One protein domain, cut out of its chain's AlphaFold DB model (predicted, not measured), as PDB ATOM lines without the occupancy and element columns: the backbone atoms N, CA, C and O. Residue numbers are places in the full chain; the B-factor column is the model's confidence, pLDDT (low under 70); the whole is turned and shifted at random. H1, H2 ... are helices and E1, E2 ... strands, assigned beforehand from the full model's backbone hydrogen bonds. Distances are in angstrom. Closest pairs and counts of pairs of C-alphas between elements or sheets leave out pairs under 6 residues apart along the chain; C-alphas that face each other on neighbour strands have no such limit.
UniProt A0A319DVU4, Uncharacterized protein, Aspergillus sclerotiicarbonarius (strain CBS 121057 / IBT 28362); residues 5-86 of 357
ATOM      1  N   ARG A   5      -5.550 103.009 -20.866       73.44
ATOM      2  CA  ARG A   5      -4.553 103.107 -19.801       73.44
ATOM      3  C   ARG A   5      -3.277 102.428 -20.276       73.44
ATOM      4  O   ARG A   5      -3.317 101.321 -20.805       73.44
ATOM      5  N   GLN A   6      -2.151 103.089 -20.071       72.31
ATOM      6  CA  GLN A   6      -0.846 102.510 -20.339       72.31
ATOM      7  C   GLN A   6      -0.433 101.699 -19.107       72.31
ATOM      8  O   GLN A   6      -0.220 102.268 -18.037       72.31
ATOM      9  N   LEU A   7      -0.403 100.371 -19.232       73.06
ATOM     10  CA  LEU A   7       0.299  99.514 -18.279       73.06
ATOM     11  C   LEU A   7       1.789  99.511 -18.631       73.06
ATOM     12  O   LEU A   7       2.195  99.973 -19.698       73.06
ATOM     13  N   LEU A   8       2.597  98.924 -17.754       72.19
ATOM     14  CA  LEU A   8       4.051  98.854 -17.896       72.19
ATOM     15  C   LEU A   8       4.548  98.343 -19.247       72.19
ATOM     16  O   LEU A   8       5.544  98.836 -19.772       72.19
ATOM     17  N   ARG A   9       3.865  97.337 -19.798       74.44
ATOM     18  CA  ARG A   9       4.291  96.630 -21.015       74.44
ATOM     19  C   ARG A   9       3.240  96.611 -22.121       74.44
ATOM     20  O   ARG A   9       3.548  96.197 -23.233       74.44
ATOM     21  N   ARG A  10       2.006  97.041 -21.840       77.25
ATOM     22  CA  ARG A  10       0.908  97.045 -22.817       77.25
ATOM     23  C   ARG A  10      -0.038  98.210 -22.594       77.25
ATOM     24  O   ARG A  10      -0.274  98.632 -21.467       77.25
ATOM     25  N   GLU A  11      -0.639  98.691 -23.667       80.38
ATOM     26  CA  GLU A  11      -1.828  99.523 -23.552       80.38
ATOM     27  C   GLU A  11      -3.040  98.626 -23.326       80.38
ATOM     28  O   GLU A  11      -3.221  97.616 -24.007       80.38
ATOM     29  N   ILE A  12      -3.866  98.984 -22.350       83.06
ATOM     30  CA  ILE A  12      -5.095  98.266 -22.043       83.06
ATOM     31  C   ILE A  12      -6.267  99.236 -22.048       83.06
ATOM     32  O   ILE A  12      -6.184 100.377 -21.593       83.06
ATOM     33  N   THR A  13      -7.400  98.771 -22.552       83.88
ATOM     34  CA  THR A  13      -8.676  99.455 -22.367       83.88
ATOM     35  C   THR A  13      -9.461  98.746 -21.277       83.88
ATOM     36  O   THR A  13      -9.302  97.544 -21.070       83.88
ATOM     37  N   TYR A  14     -10.351  99.463 -20.593       81.31
ATOM     38  CA  TYR A  14     -11.265  98.813 -19.651       81.31
ATOM     39  C   TYR A  14     -12.060  97.682 -20.329       81.31
ATOM     40  O   TYR A  14     -12.190  96.602 -19.767       81.31
ATOM     41  N   SER A  15     -12.501  97.898 -21.574       82.44
ATOM     42  CA  SER A  15     -13.165  96.879 -22.391       82.44
ATOM     43  C   SER A  15     -12.307  95.629 -22.590       82.44
ATOM     44  O   SER A  15     -12.787  94.539 -22.329       82.44
ATOM     45  N   SER A  16     -11.028  95.765 -22.960       83.69
ATOM     46  CA  SER A  16     -10.168  94.595 -23.189       83.69
ATOM     47  C   SER A  16      -9.852  93.827 -21.905       83.69
ATOM     48  O   SER A  16      -9.778  92.605 -21.940       83.69
ATOM     49  N   ALA A  17      -9.686  94.524 -20.774       81.62
ATOM     50  CA  ALA A  17      -9.523  93.869 -19.474       81.62
ATOM     51  C   ALA A  17     -10.794  93.100 -19.079       81.62
ATOM     52  O   ALA A  17     -10.723  91.952 -18.646       81.62
ATOM     53  N   LYS A  18     -11.965  93.716 -19.290       84.19
ATOM     54  CA  LYS A  18     -13.255  93.078 -19.020       84.19
ATOM     55  C   LYS A  18     -13.506  91.891 -19.949       84.19
ATOM     56  O   LYS A  18     -14.069  90.897 -19.513       84.19
ATOM     57  N   ASP A  19     -13.056  91.957 -21.198       87.69
ATOM     58  CA  ASP A  19     -13.149  90.842 -22.141       87.69
ATOM     59  C   ASP A  19     -12.287  89.646 -21.708       87.69
ATOM     60  O   ASP A  19     -12.727  88.506 -21.838       87.69
ATOM     61  N   GLU A  20     -11.079  89.883 -21.185       84.62
ATOM     62  CA  GLU A  20     -10.196  88.836 -20.641       84.62
ATOM     63  C   GLU A  20     -10.846  88.127 -19.439       84.62
ATOM     64  O   GLU A  20     -10.955  86.898 -19.427       84.62
ATOM     65  N   GLU A  21     -11.392  88.898 -18.497       87.75
ATOM     66  CA  GLU A  21     -12.168  88.383 -17.362       87.75
ATOM     67  C   GLU A  21     -13.409  87.596 -17.827       87.75
ATOM     68  O   GLU A  21     -13.601  86.438 -17.452       87.75
ATOM     69  N   ASN A  22     -14.220  88.176 -18.716       90.81
ATOM     70  CA  ASN A  22     -15.432  87.544 -19.239       90.81
ATOM     71  C   ASN A  22     -15.128  86.234 -19.979       90.81
ATOM     72  O   ASN A  22     -15.919  85.291 -19.900       90.81
ATOM     73  N   ARG A  23     -13.997  86.148 -20.694       93.19
ATOM     74  CA  ARG A  23     -13.551  84.909 -21.350       93.19
ATOM     75  C   ARG A  23     -13.248  83.826 -20.330       93.19
ATOM     76  O   ARG A  23     -13.688  82.696 -20.527       93.19
ATOM     77  N   PHE A  24     -12.549  84.161 -19.246       93.50
ATOM     78  CA  PHE A  24     -12.255  83.202 -18.184       93.50
ATOM     79  C   PHE A  24     -13.533  82.728 -17.479       93.50
ATOM     80  O   PHE A  24     -13.736  81.528 -17.306       93.50
ATOM     81  N   PHE A  25     -14.459  83.637 -17.174       95.19
ATOM     82  CA  PHE A  25     -15.724  83.289 -16.518       95.19
ATOM     83  C   PHE A  25     -16.609  82.437 -17.437       95.19
ATOM     84  O   PHE A  25     -17.187  81.441 -17.006       95.19
ATOM     85  N   SER A  26     -16.654  82.770 -18.730       95.50
ATOM     86  CA  SER A  26     -17.340  81.957 -19.742       95.50
ATOM     87  C   SER A  26     -16.703  80.577 -19.883       95.50
ATOM     88  O   SER A  26     -17.416  79.585 -20.010       95.50
ATOM     89  N   HIS A  27     -15.370  80.494 -19.833       96.19
ATOM     90  CA  HIS A  27     -14.654  79.223 -19.850       96.19
ATOM     91  C   HIS A  27     -15.059  78.356 -18.654       96.19
ATOM     92  O   HIS A  27     -15.486  77.224 -18.863       96.19
ATOM     93  N   LEU A  28     -15.026  78.894 -17.434       96.44
ATOM     94  CA  LEU A  28     -15.460  78.181 -16.229       96.44
ATOM     95  C   LEU A  28     -16.932  77.754 -16.308       96.44
ATOM     96  O   LEU A  28     -17.267  76.615 -15.989       96.44
ATOM     97  N   ASN A  29     -17.813  78.628 -16.803       96.75
ATOM     98  CA  ASN A  29     -19.235  78.325 -16.945       96.75
ATOM     99  C   ASN A  29     -19.507  77.221 -17.981       96.75
ATOM    100  O   ASN A  29     -20.430  76.430 -17.818       96.75
ATOM    101  N   ASN A  30     -18.683  77.123 -19.024       97.25
ATOM    102  CA  ASN A  30     -18.758  76.032 -19.998       97.25
ATOM    103  C   ASN A  30     -18.192  74.706 -19.458       97.25
ATOM    104  O   ASN A  30     -18.425  73.662 -20.060       97.25
ATOM    105  N   HIS A  31     -17.475  74.730 -18.330       96.69
ATOM    106  CA  HIS A  31     -16.855  73.563 -17.694       96.69
ATOM    107  C   HIS A  31     -17.477  73.252 -16.321       96.69
ATOM    108  O   HIS A  31     -16.806  72.746 -15.422       96.69
ATOM    109  N   GLN A  32     -18.778  73.504 -16.144       96.81
ATOM    110  CA  GLN A  32     -19.470  73.182 -14.889       96.81
ATOM    111  C   GLN A  32     -19.380  71.698 -14.512       96.81
ATOM    112  O   GLN A  32     -19.295  71.389 -13.328       96.81
ATOM    113  N   ASP A  33     -19.358  70.780 -15.481       97.00
ATOM    114  CA  ASP A  33     -19.222  69.348 -15.187       97.00
ATOM    115  C   ASP A  33     -17.875  69.030 -14.527       97.00
ATOM    116  O   ASP A  33     -17.812  68.235 -13.592       97.00
ATOM    117  N   TRP A  34     -16.801  69.714 -14.936       95.94
ATOM    118  CA  TRP A  34     -15.499  69.619 -14.274       95.94
ATOM    119  C   TRP A  34     -15.559  70.152 -12.836       95.94
ATOM    120  O   TRP A  34     -15.117  69.461 -11.918       95.94
ATOM    121  N   ILE A  35     -16.193  71.314 -12.620       96.69
ATOM    122  CA  ILE A  35     -16.401  71.889 -11.276       96.69
ATOM    123  C   ILE A  35     -17.148  70.891 -10.381       96.69
ATOM    124  O   ILE A  35     -16.712  70.599  -9.267       96.69
ATOM    125  N   LYS A  36     -18.258  70.328 -10.871       96.62
ATOM    126  CA  LYS A  36     -19.070  69.352 -10.131       96.62
ATOM    127  C   LYS A  36     -18.277  68.099  -9.778       96.62
ATOM    128  O   LYS A  36     -18.375  67.638  -8.643       96.62
ATOM    129  N   ASN A  37     -17.490  67.574 -10.718       95.44
ATOM    130  CA  ASN A  37     -16.659  66.388 -10.509       95.44
ATOM    131  C   ASN A  37     -15.617  66.607  -9.406       95.44
ATOM    132  O   ASN A  37     -15.481  65.760  -8.526       95.44
ATOM    133  N   ILE A  38     -14.923  67.747  -9.415       93.75
ATOM    134  CA  ILE A  38     -13.921  68.079  -8.390       93.75
ATOM    135  C   ILE A  38     -14.565  68.237  -7.017       93.75
ATOM    136  O   ILE A  38     -14.091  67.664  -6.037       93.75
ATOM    137  N   VAL A  39     -15.669  68.980  -6.935       93.62
ATOM    138  CA  VAL A  39     -16.370  69.185  -5.661       93.62
ATOM    139  C   VAL A  39     -16.898  67.856  -5.118       93.62
ATOM    140  O   VAL A  39     -16.738  67.569  -3.934       93.62
ATOM    141  N   ALA A  40     -17.479  67.014  -5.977       93.19
ATOM    142  CA  ALA A  40     -17.945  65.688  -5.585       93.19
ATOM    143  C   ALA A  40     -16.805  64.785  -5.106       93.19
ATOM    144  O   ALA A  40     -16.986  64.068  -4.126       93.19
ATOM    145  N   HIS A  41     -15.633  64.858  -5.743       91.69
ATOM    146  CA  HIS A  41     -14.444  64.129  -5.316       91.69
ATOM    147  C   HIS A  41     -14.006  64.530  -3.900       91.69
ATOM    148  O   HIS A  41     -13.950  63.675  -3.017       91.69
ATOM    149  N   HIS A  42     -13.765  65.822  -3.654       91.00
ATOM    150  CA  HIS A  42     -13.279  66.296  -2.351       91.00
ATOM    151  C   HIS A  42     -14.303  66.125  -1.221       91.00
ATOM    152  O   HIS A  42     -13.925  65.934  -0.068       91.00
ATOM    153  N   LEU A  43     -15.599  66.150  -1.536       89.88
ATOM    154  CA  LEU A  43     -16.670  65.907  -0.564       89.88
ATOM    155  C   LEU A  43     -17.085  64.430  -0.459       89.88
ATOM    156  O   LEU A  43     -18.032  64.123   0.267       89.88
ATOM    157  N   ASN A  44     -16.403  63.523  -1.170       89.50
ATOM    158  CA  ASN A  44     -16.702  62.090  -1.209       89.50
ATOM    159  C   ASN A  44     -18.187  61.790  -1.523       89.50
ATOM    160  O   ASN A  44     -18.846  60.989  -0.854       89.50
ATOM    161  N   LEU A  45     -18.742  62.482  -2.522       89.56
ATOM    162  CA  LEU A  45     -20.124  62.309  -2.969       89.56
ATOM    163  C   LEU A  45     -20.227  61.181  -3.997       89.56
ATOM    164  O   LEU A  45     -19.383  61.035  -4.876       89.56
ATOM    165  N   ASN A  46     -21.328  60.428  -3.946       89.12
ATOM    166  CA  ASN A  46     -21.573  59.318  -4.873       89.12
ATOM    167  C   ASN A  46     -21.850  59.769  -6.317       89.12
ATOM    168  O   ASN A  46     -21.689  58.973  -7.238       89.12
ATOM    169  N   SER A  47     -22.330  61.002  -6.515       92.44
ATOM    170  CA  SER A  47     -22.603  61.557  -7.843       92.44
ATOM    171  C   SER A  47     -22.296  63.061  -7.903       92.44
ATOM    172  O   SER A  47     -22.714  63.794  -6.998       92.44
ATOM    173  N   PRO A  48     -21.651  63.538  -8.986       93.75
ATOM    174  CA  PRO A  48     -21.515  64.959  -9.317       93.75
ATOM    175  C   PRO A  48     -22.850  65.694  -9.478       93.75
ATOM    176  O   PRO A  48     -22.903  66.905  -9.281       93.75
ATOM    177  N   ASP A  49     -23.941  64.981  -9.775       93.56
ATOM    178  CA  ASP A  49     -25.280  65.571  -9.933       93.56
ATOM    179  C   ASP A  49     -25.830  66.160  -8.626       93.56
ATOM    180  O   ASP A  49     -26.759  66.964  -8.637       93.56
ATOM    181  N   ALA A  50     -25.246  65.792  -7.481       92.94
ATOM    182  CA  ALA A  50     -25.566  66.416  -6.203       92.94
ATOM    183  C   ALA A  50     -25.057  67.872  -6.111       92.94
ATOM    184  O   ALA A  50     -25.548  68.638  -5.279       92.94
ATOM    185  N   CYS A  51     -24.093  68.265  -6.949       95.44
ATOM    186  CA  CYS A  51     -23.466  69.583  -6.945       95.44
ATOM    187  C   CYS A  51     -24.171  70.537  -7.921       95.44
ATOM    188  O   CYS A  51     -24.169  70.342  -9.136       95.44
ATOM    189  N   HIS A  52     -24.716  71.627  -7.388       95.81
ATOM    190  CA  HIS A  52     -25.383  72.673  -8.158       95.81
ATOM    191  C   HIS A  52     -24.518  73.932  -8.147       95.81
ATOM    192  O   HIS A  52     -24.437  74.631  -7.135       95.81
ATOM    193  N   VAL A  53     -23.849  74.198  -9.269       97.19
ATOM    194  CA  VAL A  53     -23.033  75.404  -9.460       97.19
ATOM    195  C   VAL A  53     -23.964  76.604  -9.609       97.19
ATOM    196  O   VAL A  53     -24.933  76.552 -10.367       97.19
ATOM    197  N   SER A  54     -23.702  77.675  -8.864       96.44
ATOM    198  CA  SER A  54     -24.483  78.908  -8.969       96.44
ATOM    199  C   SER A  54     -24.307  79.594 -10.331       96.44
ATOM    200  O   SER A  54     -23.287  79.433 -11.005       96.44
ATOM    201  N   ASN A  55     -25.306  80.386 -10.732       95.81
ATOM    202  CA  ASN A  55     -25.218  81.238 -11.919       95.81
ATOM    203  C   ASN A  55     -24.026  82.200 -11.809       95.81
ATOM    204  O   ASN A  55     -23.740  82.688 -10.720       95.81
ATOM    205  N   VAL A  56     -23.399  82.530 -12.944       94.44
ATOM    206  CA  VAL A  56     -22.218  83.418 -13.018       94.44
ATOM    207  C   VAL A  56     -22.450  84.772 -12.338       94.44
ATOM    208  O   VAL A  56     -21.539  85.324 -11.736       94.44
ATOM    209  N   GLU A  57     -23.682  85.285 -12.371       93.81
ATOM    210  CA  GLU A  57     -24.083  86.534 -11.703       93.81
ATOM    211  C   GLU A  57     -23.920  86.495 -10.175       93.81
ATOM    212  O   GLU A  57     -23.789  87.539  -9.544       93.81
ATOM    213  N   ASN A  58     -23.920  85.297  -9.586       95.38
ATOM    214  CA  ASN A  58     -23.754  85.071  -8.152       95.38
ATOM    215  C   ASN A  58     -22.313  84.694  -7.778       95.38
ATOM    216  O   ASN A  58     -22.047  84.400  -6.611       95.38
ATOM    217  N   TRP A  59     -21.393  84.633  -8.743       96.06
ATOM    218  CA  TRP A  59     -19.993  84.356  -8.444       96.06
ATOM    219  C   TRP A  59     -19.375  85.568  -7.758       96.06
ATOM    220  O   TRP A  59     -19.581  86.713  -8.160       96.06
ATOM    221  N   LEU A  60     -18.601  85.303  -6.716       93.25
ATOM    222  CA  LEU A  60     -17.877  86.326  -5.978       93.25
ATOM    223  C   LEU A  60     -16.491  86.440  -6.605       93.25
ATOM    224  O   LEU A  60     -15.877  85.425  -6.924       93.25
ATOM    225  N   HIS A  61     -15.962  87.640  -6.797       90.69
ATOM    226  CA  HIS A  61     -14.597  87.784  -7.291       90.69
ATOM    227  C   HIS A  61     -13.931  89.027  -6.717       90.69
ATOM    228  O   HIS A  61     -14.567  90.060  -6.505       90.69
ATOM    229  N   GLY A  62     -12.638  88.890  -6.440       85.56
ATOM    230  CA  GLY A  62     -11.783  89.955  -5.941       85.56
ATOM    231  C   GLY A  62     -10.756  90.388  -6.979       85.56
ATOM    232  O   GLY A  62     -10.882  90.140  -8.178       85.56
ATOM    233  N   SER A  63      -9.693  91.023  -6.494       84.44
ATOM    234  CA  SER A  63      -8.561  91.452  -7.315       84.44
ATOM    235  C   SER A  63      -7.737  90.281  -7.857       84.44
ATOM    236  O   SER A  63      -7.166  90.428  -8.938       84.44
ATOM    237  N   CYS A  64      -7.667  89.159  -7.131       88.38
ATOM    238  CA  CYS A  64      -6.765  88.042  -7.436       88.38
ATOM    239  C   CYS A  64      -7.455  86.684  -7.617       88.38
ATOM    240  O   CYS A  64      -6.836  85.781  -8.171       88.38
ATOM    241  N   ASN A  65      -8.710  86.525  -7.186       93.44
ATOM    242  CA  ASN A  65      -9.394  85.230  -7.177       93.44
ATOM    243  C   ASN A  65     -10.861  85.357  -7.586       93.44
ATOM    244  O   ASN A  65     -11.495  86.391  -7.355       93.44
ATOM    245  N   VAL A  66     -11.402  84.274  -8.137       95.56
ATOM    246  CA  VAL A  66     -12.841  84.046  -8.296       95.56
ATOM    247  C   VAL A  66     -13.280  82.936  -7.345       95.56
ATOM    248  O   VAL A  66     -12.584  81.944  -7.152       95.56
ATOM    249  N   CYS A  67     -14.445  83.118  -6.746       96.25
ATOM    250  CA  CYS A  67     -15.089  82.233  -5.795       96.25
ATOM    251  C   CYS A  67     -16.451  81.842  -6.371       96.25
ATOM    252  O   CYS A  67     -17.322  82.685  -6.584       96.25
ATOM    253  N   ILE A  68     -16.632  80.552  -6.624       97.50
ATOM    254  CA  ILE A  68     -17.827  79.983  -7.241       97.50
ATOM    255  C   ILE A  68     -18.636  79.300  -6.137       97.50
ATOM    256  O   ILE A  68     -18.190  78.270  -5.632       97.50
ATOM    257  N   PRO A  69     -19.807  79.825  -5.739       97.31
ATOM    258  CA  PRO A  69     -20.683  79.130  -4.802       97.31
ATOM    259  C   PRO A  69     -21.290  77.869  -5.427       97.31
ATOM    260  O   PRO A  69     -21.829  77.916  -6.540       97.31
ATOM    261  N   ILE A  70     -21.255  76.757  -4.691       96.88
ATOM    262  CA  ILE A  70     -21.864  75.475  -5.061       96.88
ATOM    263  C   ILE A  70     -22.782  75.005  -3.933       96.88
ATOM    264  O   ILE A  70     -22.381  74.913  -2.771       96.88
ATOM    265  N   THR A  71     -24.022  74.671  -4.284       95.94
ATOM    266  CA  THR A  71     -24.978  74.041  -3.364       95.94
ATOM    267  C   THR A  71     -24.925  72.528  -3.527       95.94
ATOM    268  O   THR A  71     -25.086  72.007  -4.629       95.94
ATOM    269  N   VAL A  72     -24.729  71.810  -2.425       93.25
ATOM    270  CA  VAL A  72     -24.630  70.351  -2.398       93.25
ATOM    271  C   VAL A  72     -25.923  69.759  -1.837       93.25
ATOM    272  O   VAL A  72     -26.273  69.958  -0.668       93.25
ATOM    273  N   GLY A  73     -26.639  69.016  -2.679       84.38
ATOM    274  CA  GLY A  73     -27.898  68.349  -2.354       84.38
ATOM    275  C   GLY A  73     -27.686  67.091  -1.511       84.38
ATOM    276  O   GLY A  73     -27.711  65.980  -2.033       84.38
ATOM    277  N   THR A  74     -27.485  67.253  -0.202       76.50
ATOM    278  CA  THR A  74     -27.510  66.147   0.778       76.50
ATOM    279  C   THR A  74     -28.674  66.318   1.762       76.50
ATOM    280  O   THR A  74     -29.461  67.256   1.637       76.50
ATOM    281  N   ARG A  75     -28.828  65.405   2.742       66.12
ATOM    282  CA  ARG A  75     -29.923  65.448   3.745       66.12
ATOM    283  C   ARG A  75     -29.982  66.782   4.509       66.12
ATOM    284  O   ARG A  75     -31.052  67.151   4.981       66.12
ATOM    285  N   SER A  76     -28.860  67.495   4.590       71.56
ATOM    286  CA  SER A  76     -28.747  68.897   4.992       71.56
ATOM    287  C   SER A  76     -28.098  69.668   3.843       71.56
ATOM    288  O   SER A  76     -26.969  69.349   3.472       71.56
ATOM    289  N   ALA A  77     -28.779  70.657   3.262       73.25
ATOM    290  CA  ALA A  77     -28.183  71.474   2.206       73.25
ATOM    291  C   ALA A  77     -26.874  72.099   2.714       73.25
ATOM    292  O   ALA A  77     -26.878  72.832   3.702       73.25
ATOM    293  N   LYS A  78     -25.757  71.772   2.057       87.12
ATOM    294  CA  LYS A  78     -24.428  72.300   2.378       87.12
ATOM    295  C   LYS A  78     -24.012  73.247   1.262       87.12
ATOM    296  O   LYS A  78     -24.186  72.917   0.091       87.12
ATOM    297  N   GLN A  79     -23.487  74.412   1.613       92.25
ATOM    298  CA  GLN A  79     -22.889  75.331   0.649       92.25
ATOM    299  C   GLN A  79     -21.375  75.268   0.781       92.25
ATOM    300  O   GLN A  79     -20.847  75.249   1.890       92.25
ATOM    301  N   VAL A  80     -20.696  75.204  -0.357       94.88
ATOM    302  CA  VAL A  80     -19.237  75.249  -0.448       94.88
ATOM    303  C   VAL A  80     -18.834  76.265  -1.507       94.88
ATOM    304  O   VAL A  80     -19.634  76.619  -2.377       94.88
ATOM    305  N   ILE A  81     -17.595  76.736  -1.437       95.69
ATOM    306  CA  ILE A  81     -17.032  77.677  -2.401       95.69
ATOM    307  C   ILE A  81     -15.831  77.006  -3.060       95.69
ATOM    308  O   ILE A  81     -14.936  76.526  -2.369       95.69
ATOM    309  N   LEU A  82     -15.808  76.991  -4.393       96.56
ATOM    310  CA  LEU A  82     -14.594  76.706  -5.150       96.56
ATOM    311  C   LEU A  82     -13.881  78.032  -5.419       96.56
ATOM    312  O   LEU A  82     -14.420  78.885  -6.124       96.56
ATOM    313  N   ARG A  83     -12.686  78.201  -4.855       95.94
ATOM    314  CA  ARG A  83     -11.828  79.370  -5.073       95.94
ATOM    315  C   ARG A  83     -10.772  79.041  -6.129       95.94
ATOM    316  O   ARG A  83     -10.153  77.984  -6.069       95.94
ATOM    317  N   LEU A  84     -10.588  79.933  -7.098       95.62
ATOM    318  CA  LEU A  84      -9.626  79.795  -8.194       95.62
ATOM    319  C   LEU A  84      -8.828  81.098  -8.347       95.62
ATOM    320  O   LEU A  84      -9.445  82.168  -8.454       95.62
ATOM    321  N   PRO A  85      -7.489  81.031  -8.425       94.88
ATOM    322  CA  PRO A  85      -6.679  82.175  -8.819       94.88
ATOM    323  C   PRO A  85      -7.062  82.681 -10.209       94.88
ATOM    324  O   PRO A  85      -7.335  81.902 -11.125       94.88
ATOM    325  N   LEU A  86      -7.063  84.000 -10.385       93.44
ATOM    326  CA  LEU A  86      -7.237  84.612 -11.697       93.44
ATOM    327  C   LEU A  86      -5.927  84.461 -12.489       93.44
ATOM    328  O   LEU A  86      -4.902  84.997 -12.061       93.44
TER     329      LEU A  86
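This is residues 5 to 86 of the 357 residues of an uncharacterized protein of Aspergillus sclerotiicarbonarius (strain CBS 121057 / IBT 28362) (UniProt A0A319DVU4). A small antiparallel sheet, E2 E3 E4, has the short helix H2 over one face, and the longer helix H1 reaches away as an arm, with residues 15 to 20 sticking out. Residues 6 to 12 also stick out at the arm's far end, where the short strand E1 lies. The printed part has 82 residues, with two named helices and four named strands in the order E1 H1 H2 E2 E3 E4; the sheet's order is E2 - E3 - E4, and the class is mixed, helices and strands. The whole is loose, with a radius of gyration of the C-alphas of 15.6 A, and a rod spanning 53 by 19 by 19 A.

E1, residues 11 to 13, pairs with no named strand, but residues 5 to 6 pair antiparallel with its residues 11 to 12. H1, residues 14 to 30, meets E1 only through their link and only just grazes the sheet, with residues 24 to 29. H2, residues 32 to 42, is on the sheet at a height of 8.4 A, making two layers, a helix on one face of a sheet. It lies over E2, residues 51 to 53, and E3, residues 65 to 72, slantwise to the strands, at 45 degrees to E2 on the local plane; the closest C-alphas of H2 and E2, Lys 36 and Cys 51, are 5.4 A apart. E2, E3 and E4, residues 78 to 85, form a meander, each strand the antiparallel neighbour of the one before. In the hairpin E2 and E3, N 52 and O 71 are 2.8 A apart, within hydrogen-bond range; in the hairpin E3 and E4, N 68 and O 82 are 2.8 A apart. In H1 and H2 every O i to N i+4 pair is within hydrogen-bond range.

E1 begins at C-alpha 11 (-1.828, 99.523, -23.552) and is 7.0 A long. H1 is 24.0 A long, H2 15.6 A, E2 6.4 A, E3 21.8 A and E4 23.2 A. E4 ends at C-alpha 85 (-6.679, 82.175, -8.819).

The C-alphas farthest apart, Gln 6 and Arg 75, are 52.9 A from each other. The printed part has no cut, and the link from E2 to E3, 11 residues, is long. Mean pLDDT of the printed part is 89.9; residue 75 is under 70.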